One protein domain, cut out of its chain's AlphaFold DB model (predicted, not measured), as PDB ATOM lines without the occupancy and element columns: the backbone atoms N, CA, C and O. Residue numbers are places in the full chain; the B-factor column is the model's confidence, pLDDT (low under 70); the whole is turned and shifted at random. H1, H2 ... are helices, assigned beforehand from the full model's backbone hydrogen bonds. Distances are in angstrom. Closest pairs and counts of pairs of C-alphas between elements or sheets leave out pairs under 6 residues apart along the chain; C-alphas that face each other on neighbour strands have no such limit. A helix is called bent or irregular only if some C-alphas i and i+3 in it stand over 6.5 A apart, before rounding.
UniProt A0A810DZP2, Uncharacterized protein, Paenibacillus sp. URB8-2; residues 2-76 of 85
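This is residues 2 to 76 of the 85 residues of an uncharacterized protein of Paenibacillus sp. URB8-2 (UniProt A0A810DZP2). Three helices make a flat, open triangle with an empty middle: the long H1 is one side, the short H2 turns away from its far end, and H3 folds back to meet the first residues of H1. The frame is closed at that corner, where the first and last printed C-alphas, of Lys 2 and Gly 76, are 4.5 A apart, and contacts between the helices are few. The printed part has 75 residues, with three named helices in the order H1, H2, H3 and no named strand; the class is all helix. The whole is only just loose, close to extended, with a radius of gyration of the C-alphas of 16.8 A, and the C-alphas span 49 by 29 by 10 A.

H1 is residues 2 to 33, 46.3 A from first to last C-alpha, beginning at C-alpha 2 at (166.159, 146.297, 144.411) and ending at C-alpha 33 at (210.556, 148.056, 157.501). H2 is residues 39 to 48, 15.1 A long; it is only just irregular, with C-alphas 43 and 46 at 6.8 A. H3 is residues 52 to 75, 33.8 A long, ending at C-alpha 75 at (167.472, 141.077, 138.577). H3 has a kink of 29 degrees near residue 66; it is neither bent nor irregular, but only just: C-alphas 65 and 68 are 6.5 A apart.

H1 touches H2 with its residues 27 to 31 alone, and their closest C-alphas are those of Asp 31 and Asn 40, 6.9 A apart. The two run opposite ways at a steep tilt of 60 degrees. H2 and H3 are apart. H3 touches H1 with its residues 69 to 75 alone, and H1 touches H3 with its residues 2 to 9 alone; the closest C-alphas are those of Arg 6 and Trp 73, 6.0 A apart. H1 and H3 run opposite ways at a shallow tilt of 31 degrees, with their centres 17.4 A apart. In H1 every O i to N i+4 pair is within hydrogen-bond range; in H2 it is 4 of 6 and in H3 18 of 20.

The two C-alphas farthest apart are those of Gly 35 and Thr 75, at 50.1 A. Residues 11 to 23 of H1, residues 42 to 48 of H2, residues 50 to 56, of which 52 to 56 belong to H3, and residues 59 to 68 of H3 stand free. The links from H1 to H2 and from H2 to H3 are both tight, with 5 and 3 residues. The printed part has no cut. The mean pLDDT of the printed part is 89.5, no printed residue is under 70, and H2 has a mean of 81.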
ATOM      1  N   LYS A   2     164.991 146.055 145.292       79.38
ATOM      2  CA  LYS A   2     166.159 146.297 144.411       79.38
ATOM      3  C   LYS A   2     167.153 147.359 144.921       79.38
ATOM      4  O   LYS A   2     168.349 147.096 144.970       79.38
ATOM      5  N   LYS A   3     166.675 148.524 145.386       84.00
ATOM      6  CA  LYS A   3     167.530 149.579 145.983       84.00
ATOM      7  C   LYS A   3     168.293 149.096 147.233       84.00
ATOM      8  O   LYS A   3     169.454 149.452 147.408       84.00
ATOM      9  N   ARG A   4     167.666 148.258 148.073       85.38
ATOM     10  CA  ARG A   4     168.271 147.685 149.293       85.38
ATOM     11  C   ARG A   4     169.379 146.689 148.945       85.38
ATOM     12  O   ARG A   4     170.468 146.803 149.495       85.38
ATOM     13  N   ILE A   5     169.125 145.784 147.996       86.69
ATOM     14  CA  ILE A   5     170.117 144.808 147.501       86.69
ATOM     15  C   ILE A   5     171.315 145.533 146.887       86.69
ATOM     16  O   ILE A   5     172.452 145.249 147.243       86.69
ATOM     17  N   ARG A   6     171.071 146.547 146.049       89.19
ATOM     18  CA  ARG A   6     172.137 147.369 145.465       89.19
ATOM     19  C   ARG A   6     172.974 148.082 146.526       89.19
ATOM     20  O   ARG A   6     174.195 148.011 146.492       89.19
ATOM     21  N   LYS A   7     172.338 148.710 147.519       90.81
ATOM     22  CA  LYS A   7     173.055 149.357 148.631       90.81
ATOM     23  C   LYS A   7     173.900 148.356 149.430       90.81
ATOM     24  O   LYS A   7     174.996 148.700 149.857       90.81
ATOM     25  N   MET A   8     173.407 147.135 149.628       90.56
ATOM     26  CA  MET A   8     174.139 146.067 150.317       90.56
ATOM     27  C   MET A   8     175.351 145.586 149.508       90.56
ATOM     28  O   MET A   8     176.447 145.527 150.056       90.56
ATOM     29  N   LEU A   9     175.177 145.311 148.211       91.00
ATOM     30  CA  LEU A   9     176.273 144.932 147.313       91.00
ATOM     31  C   LEU A   9     177.328 146.040 147.231       91.00
ATOM     32  O   LEU A   9     178.512 145.763 147.362       91.00
ATOM     33  N   LEU A  10     176.911 147.304 147.121       93.06
ATOM     34  CA  LEU A  10     177.841 148.432 147.113       93.06
ATOM     35  C   LEU A  10     178.682 148.479 148.397       93.06
ATOM     36  O   LEU A  10     179.896 148.606 148.321       93.06
ATOM     37  N   LYS A  11     178.061 148.308 149.572       93.94
ATOM     38  CA  LYS A  11     178.791 148.231 150.849       93.94
ATOM     39  C   LYS A  11     179.793 147.075 150.878       93.94
ATOM     40  O   LYS A  11     180.911 147.274 151.339       93.94
ATOM     41  N   LYS A  12     179.407 145.896 150.374       93.06
ATOM     42  CA  LYS A  12     180.298 144.731 150.250       93.06
ATOM     43  C   LYS A  12     181.525 145.080 149.406       93.06
ATOM     44  O   LYS A  12     182.642 144.869 149.858       93.06
ATOM     45  N   TYR A  13     181.330 145.657 148.221       93.69
ATOM     46  CA  TYR A  13     182.441 146.005 147.331       93.69
ATOM     47  C   TYR A  13     183.317 147.134 147.874       93.69
ATOM     48  O   TYR A  13     184.533 147.056 147.745       93.69
ATOM     49  N   VAL A  14     182.740 148.129 148.552       96.56
ATOM     50  CA  VAL A  14     183.521 149.157 149.261       96.56
ATOM     51  C   VAL A  14     184.407 148.522 150.333       96.56
ATOM     52  O   VAL A  14     185.587 148.850 150.408       96.56
ATOM     53  N   ALA A  15     183.876 147.582 151.123       95.94
ATOM     54  CA  ALA A  15     184.670 146.866 152.117       95.94
ATOM     55  C   ALA A  15     185.789 146.039 151.464       95.94
ATOM     56  O   ALA A  15     186.927 146.117 151.908       95.94
ATOM     57  N   ILE A  16     185.498 145.304 150.382       94.50
ATOM     58  CA  ILE A  16     186.507 144.531 149.635       94.50
ATOM     59  C   ILE A  16     187.631 145.441 149.133       94.50
ATOM     60  O   ILE A  16     188.800 145.121 149.322       94.50
ATOM     61  N   VAL A  17     187.291 146.582 148.524       95.31
ATOM     62  CA  VAL A  17     188.286 147.541 148.022       95.31
ATOM     63  C   VAL A  17     189.121 148.103 149.168       95.31
ATOM     64  O   VAL A  17     190.343 148.135 149.047       95.31
ATOM     65  N   LEU A  18     188.489 148.492 150.280       97.38
ATOM     66  CA  LEU A  18     189.172 149.019 151.464       97.38
ATOM     67  C   LEU A  18     190.150 147.997 152.059       97.38
ATOM     68  O   LEU A  18     191.311 148.318 152.288       97.38
ATOM     69  N   PHE A  19     189.705 146.758 152.279       97.06
ATOM     70  CA  PHE A  19     190.576 145.701 152.794       97.06
ATOM     71  C   PHE A  19     191.689 145.359 151.804       97.06
ATOM     72  O   PHE A  19     192.833 145.211 152.216       97.06
ATOM     73  N   GLY A  20     191.395 145.302 150.502       94.44
ATOM     74  CA  GLY A  20     192.408 145.078 149.471       94.44
ATOM     75  C   GLY A  20     193.485 146.166 149.455       94.44
ATOM     76  O   GLY A  20     194.672 145.852 149.414       94.44
ATOM     77  N   THR A  21     193.090 147.438 149.560       95.38
ATOM     78  CA  THR A  21     194.047 148.555 149.643       95.38
ATOM     79  C   THR A  21     194.861 148.516 150.929       95.38
ATOM     80  O   THR A  21     196.074 148.692 150.863       95.38
ATOM     81  N   LEU A  22     194.240 148.231 152.077       97.19
ATOM     82  CA  LEU A  22     194.958 148.077 153.346       97.19
ATOM     83  C   LEU A  22     195.981 146.938 153.296       97.19
ATOM     84  O   LEU A  22     197.101 147.120 153.759       97.19
ATOM     85  N   THR A  23     195.639 145.800 152.689       93.62
ATOM     86  CA  THR A  23     196.576 144.682 152.506       93.62
ATOM     87  C   THR A  23     197.763 145.082 151.633       93.62
ATOM     88  O   THR A  23     198.901 144.794 151.986       93.62
ATOM     89  N   ILE A  24     197.529 145.786 150.520       91.06
ATOM     90  CA  ILE A  24     198.614 146.270 149.652       91.06
ATOM     91  C   ILE A  24     199.506 147.269 150.402       91.06
ATOM     92  O   ILE A  24     200.728 147.167 150.340       91.06
ATOM     93  N   LEU A  25     198.913 148.210 151.141       93.06
ATOM     94  CA  LEU A  25     199.665 149.160 151.964       93.06
ATOM     95  C   LEU A  25     200.482 148.456 153.050       93.06
ATOM     96  O   LEU A  25     201.618 148.847 153.296       93.06
ATOM     97  N   LEU A  26     199.932 147.407 153.667       93.69
ATOM     98  CA  LEU A  26     200.642 146.601 154.654       93.69
ATOM     99  C   LEU A  26     201.860 145.908 154.036       93.69
ATOM    100  O   LEU A  26     202.918 145.900 154.656       93.69
ATOM    101  N   LEU A  27     201.742 145.380 152.814       90.38
ATOM    102  CA  LEU A  27     202.887 144.810 152.100       90.38
ATOM    103  C   LEU A  27     203.975 145.868 151.878       90.38
ATOM    104  O   LEU A  27     205.131 145.617 152.202       90.38
ATOM    105  N   TYR A  28     203.617 147.063 151.393       91.62
ATOM    106  CA  TYR A  28     204.596 148.144 151.203       91.62
ATOM    107  C   TYR A  28     205.224 148.599 152.523       91.62
ATOM    108  O   TYR A  28     206.408 148.921 152.570       91.62
ATOM    109  N   PHE A  29     204.445 148.620 153.604       92.12
ATOM    110  CA  PHE A  29     204.947 148.942 154.934       92.12
ATOM    111  C   PHE A  29     205.979 147.914 155.409       92.12
ATOM    112  O   PHE A  29     207.041 148.295 155.894       92.12
ATOM    113  N   VAL A  30     205.706 146.623 155.213       90.56
ATOM    114  CA  VAL A  30     206.649 145.536 155.507       90.56
ATOM    115  C   VAL A  30     207.919 145.687 154.667       90.56
ATOM    116  O   VAL A  30     209.015 145.678 155.222       90.56
ATOM    117  N   ASP A  31     207.792 145.915 153.360       90.75
ATOM    118  CA  ASP A  31     208.944 146.137 152.480       90.75
ATOM    119  C   ASP A  31     209.818 147.318 152.942       90.75
ATOM    120  O   ASP A  31     211.048 147.231 152.920       90.75
ATOM    121  N   LEU A  32     209.204 148.408 153.418       90.44
ATOM    122  CA  LEU A  32     209.923 149.549 153.991       90.44
ATOM    123  C   LEU A  32     210.627 149.198 155.308       90.44
ATOM    124  O   LEU A  32     211.782 149.579 155.485       90.44
ATOM    125  N   MET A  33     209.972 148.461 156.213       92.25
ATOM    126  CA  MET A  33     210.556 148.056 157.501       92.25
ATOM    127  C   MET A  33     211.829 147.220 157.338       92.25
ATOM    128  O   MET A  33     212.755 147.353 158.135       92.25
ATOM    129  N   PHE A  34     211.878 146.372 156.311       90.31
ATOM    130  CA  PHE A  34     213.023 145.505 156.035       90.31
ATOM    131  C   PHE A  34     214.019 146.102 155.026       90.31
ATOM    132  O   PHE A  34     215.009 145.457 154.687       90.31
ATOM    133  N   GLY A  35     213.796 147.338 154.562       88.50
ATOM    134  CA  GLY A  35     214.716 148.044 153.665       88.50
ATOM    135  C   GLY A  35     214.671 147.590 152.202       88.50
ATOM    136  O   GLY A  35     215.559 147.948 151.431       88.50
ATOM    137  N   TYR A  36     213.643 146.842 151.792       84.81
ATOM    138  CA  TYR A  36     213.455 146.386 150.409       84.81
ATOM    139  C   TYR A  36     212.934 147.488 149.465       84.81
ATOM    140  O   TYR A  36     212.997 147.347 148.241       84.81
ATOM    141  N   GLY A  37     212.450 148.607 150.019       85.00
ATOM    142  CA  GLY A  37     211.962 149.757 149.254       85.00
ATOM    143  C   GLY A  37     210.634 149.490 148.532       85.00
ATOM    144  O   GLY A  37     209.925 148.543 148.838       85.00
ATOM    145  N   LEU A  38     210.267 150.334 147.563       82.69
ATOM    146  CA  LEU A  38     208.978 150.217 146.850       82.69
ATOM    147  C   LEU A  38     209.007 149.243 145.660       82.69
ATOM    148  O   LEU A  38     207.971 148.954 145.066       82.69
ATOM    149  N   THR A  39     210.185 148.762 145.268       83.56
ATOM    150  CA  THR A  39     210.357 147.950 144.054       83.56
ATOM    151  C   THR A  39     210.128 146.462 144.285       83.56
ATOM    152  O   THR A  39     209.818 145.750 143.332       83.56
ATOM    153  N   ASN A  40     210.246 145.987 145.525       85.62
ATOM    154  CA  ASN A  40     210.225 144.562 145.843       85.62
ATOM    155  C   ASN A  40     208.863 143.905 145.556       85.62
ATOM    156  O   ASN A  40     208.802 142.919 144.818       85.62
ATOM    157  N   ILE A  41     207.754 144.506 145.995       82.81
ATOM    158  CA  ILE A  41     206.407 144.065 145.590       82.81
ATOM    159  C   ILE A  41     206.248 143.993 144.071       82.81
ATOM    160  O   ILE A  41     205.735 142.993 143.575       82.81
ATOM    161  N   TYR A  42     206.707 144.998 143.317       78.31
ATOM    162  CA  TYR A  42     206.594 144.984 141.853       78.31
ATOM    163  C   TYR A  42     207.388 143.828 141.231       78.31
ATOM    164  O   TYR A  42     206.923 143.199 140.282       78.31
ATOM    165  N   THR A  43     208.559 143.511 141.787       81.62
ATOM    166  CA  THR A  43     209.366 142.376 141.328       81.62
ATOM    167  C   THR A  43     208.776 141.024 141.706       81.62
ATOM    168  O   THR A  43     208.910 140.084 140.932       81.62
ATOM    169  N   LEU A  44     208.103 140.910 142.855       81.50
ATOM    170  CA  LEU A  44     207.544 139.648 143.347       81.50
ATOM    171  C   LEU A  44     206.162 139.340 142.766       81.50
ATOM    172  O   LEU A  44     205.817 138.174 142.591       81.50
ATOM    173  N   PHE A  45     205.378 140.364 142.425       75.88
ATOM    174  CA  PHE A  45     204.002 140.210 141.952       75.88
ATOM    175  C   PHE A  45     203.846 139.244 140.757       75.88
ATOM    176  O   PHE A  45     202.952 138.395 140.805       75.88
ATOM    177  N   PRO A  46     204.713 139.276 139.721       79.81
ATOM    178  CA  PRO A  46     204.644 138.331 138.604       79.81
ATOM    179  C   PRO A  46     204.867 136.869 139.014       79.81
ATOM    180  O   PRO A  46     204.374 135.968 138.338       79.81
ATOM    181  N   PHE A  47     205.579 136.625 140.118       78.75
ATOM    182  CA  PHE A  47     205.869 135.279 140.613       78.75
ATOM    183  C   PHE A  47     204.739 134.688 141.462       78.75
ATOM    184  O   PHE A  47     204.722 133.479 141.672       78.75
ATOM    185  N   ILE A  48     203.775 135.500 141.915       79.25
ATOM    186  CA  ILE A  48     202.629 135.025 142.712       79.25
ATOM    187  C   ILE A  48     201.676 134.170 141.860       79.25
ATOM    188  O   ILE A  48     201.044 133.249 142.369       79.25
ATOM    189  N   ILE A  49     201.561 134.475 140.564       83.19
ATOM    190  CA  ILE A  49     200.647 133.802 139.627       83.19
ATOM    191  C   ILE A  49     201.418 133.507 138.345       83.19
ATOM    192  O   ILE A  49     201.292 134.190 137.321       83.19
ATOM    193  N   ASN A  50     202.285 132.514 138.427       84.56
ATOM    194  CA  ASN A  50     203.288 132.296 137.404       84.56
ATOM    195  C   ASN A  50     202.707 131.511 136.217       84.56
ATOM    196  O   ASN A  50     202.824 131.903 135.050       84.56
ATOM    197  N   THR A  51     202.009 130.417 136.508       91.06
ATOM    198  CA  THR A  51     201.560 129.455 135.501       91.06
ATOM    199  C   THR A  51     200.250 129.872 134.832       91.06
ATOM    200  O   THR A  51     199.412 130.580 135.393       91.06
ATOM    201  N   GLN A  52     200.032 129.397 133.602       92.31
ATOM    202  CA  GLN A  52     198.757 129.603 132.904       92.31
ATOM    203  C   GLN A  52     197.577 128.985 133.670       92.31
ATOM    204  O   GLN A  52     196.499 129.577 133.707       92.31
ATOM    205  N   ALA A  53     197.789 127.837 134.319       93.25
ATOM    206  CA  ALA A  53     196.765 127.162 135.111       93.25
ATOM    207  C   ALA A  53     196.326 128.008 136.319       93.25
ATOM    208  O   ALA A  53     195.128 128.171 136.540       93.25
ATOM    209  N   GLU A  54     197.267 128.617 137.050       91.44
ATOM    210  CA  GLU A  54     196.964 129.522 138.171       91.44
ATOM    211  C   GLU A  54     196.196 130.766 137.712       91.44
ATOM    212  O   GLU A  54     195.245 131.188 138.372       91.44
ATOM    213  N   LYS A  55     196.556 131.328 136.549       91.12
ATOM    214  CA  LYS A  55     195.845 132.476 135.961       91.12
ATOM    215  C   LYS A  55     194.396 132.123 135.626       91.12
ATOM    216  O   LYS A  55     193.489 132.874 135.977       91.12
ATOM    217  N   ILE A  56     194.169 130.970 134.989       95.44
ATOM    218  CA  ILE A  56     192.819 130.484 134.665       95.44
ATOM    219  C   ILE A  56     192.026 130.237 135.949       95.44
ATOM    220  O   ILE A  56     190.912 130.741 136.075       95.44
ATOM    221  N   LEU A  57     192.615 129.533 136.920       94.06
ATOM    222  CA  LEU A  57     191.986 129.256 138.210       94.06
ATOM    223  C   LEU A  57     191.552 130.549 138.908       94.06
ATOM    224  O   LEU A  57     190.419 130.646 139.376       94.06
ATOM    225  N   MET A  58     192.418 131.563 138.933       92.69
ATOM    226  CA  MET A  58     192.100 132.853 139.535       92.69
ATOM    227  C   MET A  58     190.932 133.549 138.835       92.69
ATOM    228  O   MET A  58     190.037 134.056 139.508       92.69
ATOM    229  N   ILE A  59     190.908 133.547 137.499       94.00
ATOM    230  CA  ILE A  59     189.798 134.120 136.727       94.00
ATOM    231  C   ILE A  59     188.498 133.373 137.036       94.00
ATOM    232  O   ILE A  59     187.468 134.010 137.256       94.00
ATOM    233  N   THR A  60     188.530 132.040 137.111       95.88
ATOM    234  CA  THR A  60     187.354 131.226 137.443       95.88
ATOM    235  C   THR A  60     186.849 131.502 138.860       95.88
ATOM    236  O   THR A  60     185.644 131.668 139.053       95.88
ATOM    237  N   LEU A  61     187.747 131.604 139.844       93.50
ATOM    238  CA  LEU A  61     187.398 131.933 141.230       93.50
ATOM    239  C   LEU A  61     186.865 133.363 141.371       93.50
ATOM    240  O   LEU A  61     185.910 133.602 142.103       93.50
ATOM    241  N   ALA A  62     187.435 134.326 140.645       91.94
ATOM    242  CA  ALA A  62     186.888 135.674 140.599       91.94
ATOM    243  C   ALA A  62     185.478 135.650 139.986       91.94
ATOM    244  O   ALA A  62     184.526 136.162 140.577       91.94
ATOM    245  N   ALA A  63     185.310 134.995 138.837       94.06
ATOM    246  CA  ALA A  63     184.028 134.895 138.151       94.06
ATOM    247  C   ALA A  63     182.942 134.245 139.024       94.06
ATOM    248  O   ALA A  63     181.815 134.744 139.054       94.06
ATOM    249  N   SER A  64     183.266 133.196 139.786       92.88
ATOM    250  CA  SER A  64     182.304 132.540 140.684       92.88
ATOM    251  C   SER A  64     181.815 133.452 141.818       92.88
ATOM    252  O   SER A  64     180.688 133.288 142.282       92.88
ATOM    253  N   LEU A  65     182.607 134.452 142.219       88.06
ATOM    254  CA  LEU A  65     182.212 135.472 143.194       88.06
ATOM    255  C   LEU A  65     181.420 136.626 142.559       88.06
ATOM    256  O   LEU A  65     180.427 137.078 143.133       88.06
ATOM    257  N   PHE A  66     181.842 137.112 141.387       91.00
ATOM    258  CA  PHE A  66     181.249 138.297 140.751       91.00
ATOM    259  C   PHE A  66     179.954 138.000 139.985       91.00
ATOM    260  O   PHE A  66     179.035 138.820 140.000       91.00
ATOM    261  N   ILE A  67     179.850 136.849 139.312       92.62
ATOM    262  CA  ILE A  67     178.698 136.523 138.456       92.62
ATOM    263  C   ILE A  67     177.384 136.464 139.257       92.62
ATOM    264  O   ILE A  67     176.424 137.121 138.839       92.62
ATOM    265  N   PRO A  68     177.291 135.767 140.408       89.81
ATOM    266  CA  PRO A  68     176.053 135.731 141.188       89.81
ATOM    267  C   PRO A  68     175.625 137.125 141.662       89.81
ATOM    268  O   PRO A  68     174.465 137.513 141.518       89.81
ATOM    269  N   ASP A  69     176.576 137.922 142.152       90.69
ATOM    270  CA  ASP A  69     176.330 139.296 142.592       90.69
ATOM    271  C   ASP A  69     175.832 140.191 141.449       90.69
ATOM    272  O   ASP A  69     174.915 140.997 141.646       90.69
ATOM    273  N   LEU A  70     176.391 140.033 140.245       90.44
ATOM    274  CA  LEU A  70     175.959 140.756 139.052       90.44
ATOM    275  C   LEU A  70     174.520 140.378 138.671       90.44
ATOM    276  O   LEU A  70     173.691 141.260 138.421       90.44
ATOM    277  N   ILE A  71     174.188 139.085 138.704       90.75
ATOM    278  CA  ILE A  71     172.822 138.601 138.480       90.75
ATOM    279  C   ILE A  71     171.873 139.222 139.515       90.75
ATOM    280  O   ILE A  71     170.818 139.746 139.143       90.75
ATOM    281  N   HIS A  72     172.241 139.252 140.800       88.12
ATOM    282  CA  HIS A  72     171.436 139.881 141.856       88.12
ATOM    283  C   HIS A  72     171.288 141.396 141.674       88.12
ATOM    284  O   HIS A  72     170.218 141.953 141.933       88.12
ATOM    285  N   TRP A  73     172.322 142.077 141.185       86.81
ATOM    286  CA  TRP A  73     172.291 143.509 140.901       86.81
ATOM    287  C   TRP A  73     171.318 143.872 139.766       86.81
ATOM    288  O   TRP A  73     170.569 144.863 139.857       86.81
ATOM    289  N   ILE A  74     171.316 143.062 138.701       88.06
ATOM    290  CA  ILE A  74     170.472 143.240 137.512       88.06
ATOM    291  C   ILE A  74     169.024 142.861 137.832       88.06
ATOM    292  O   ILE A  74     168.115 143.685 137.668       88.06
ATOM    293  N   THR A  75     168.809 141.645 138.340       85.81
ATOM    294  CA  THR A  75     167.472 141.077 138.577       85.81
ATOM    295  C   THR A  75     166.798 141.661 139.818       85.81
ATOM    296  O   THR A  75     165.573 141.755 139.874       85.81
ATOM    297  N   GLY A  76     167.575 142.092 140.819       77.50
ATOM    298  CA  GLY A  76     167.049 142.520 142.114       77.50
ATOM    299  C   GLY A  76     166.364 141.398 142.900       77.50
ATOM    300  O   GLY A  76     165.605 141.701 143.821       77.50
TER     301      GLY A  76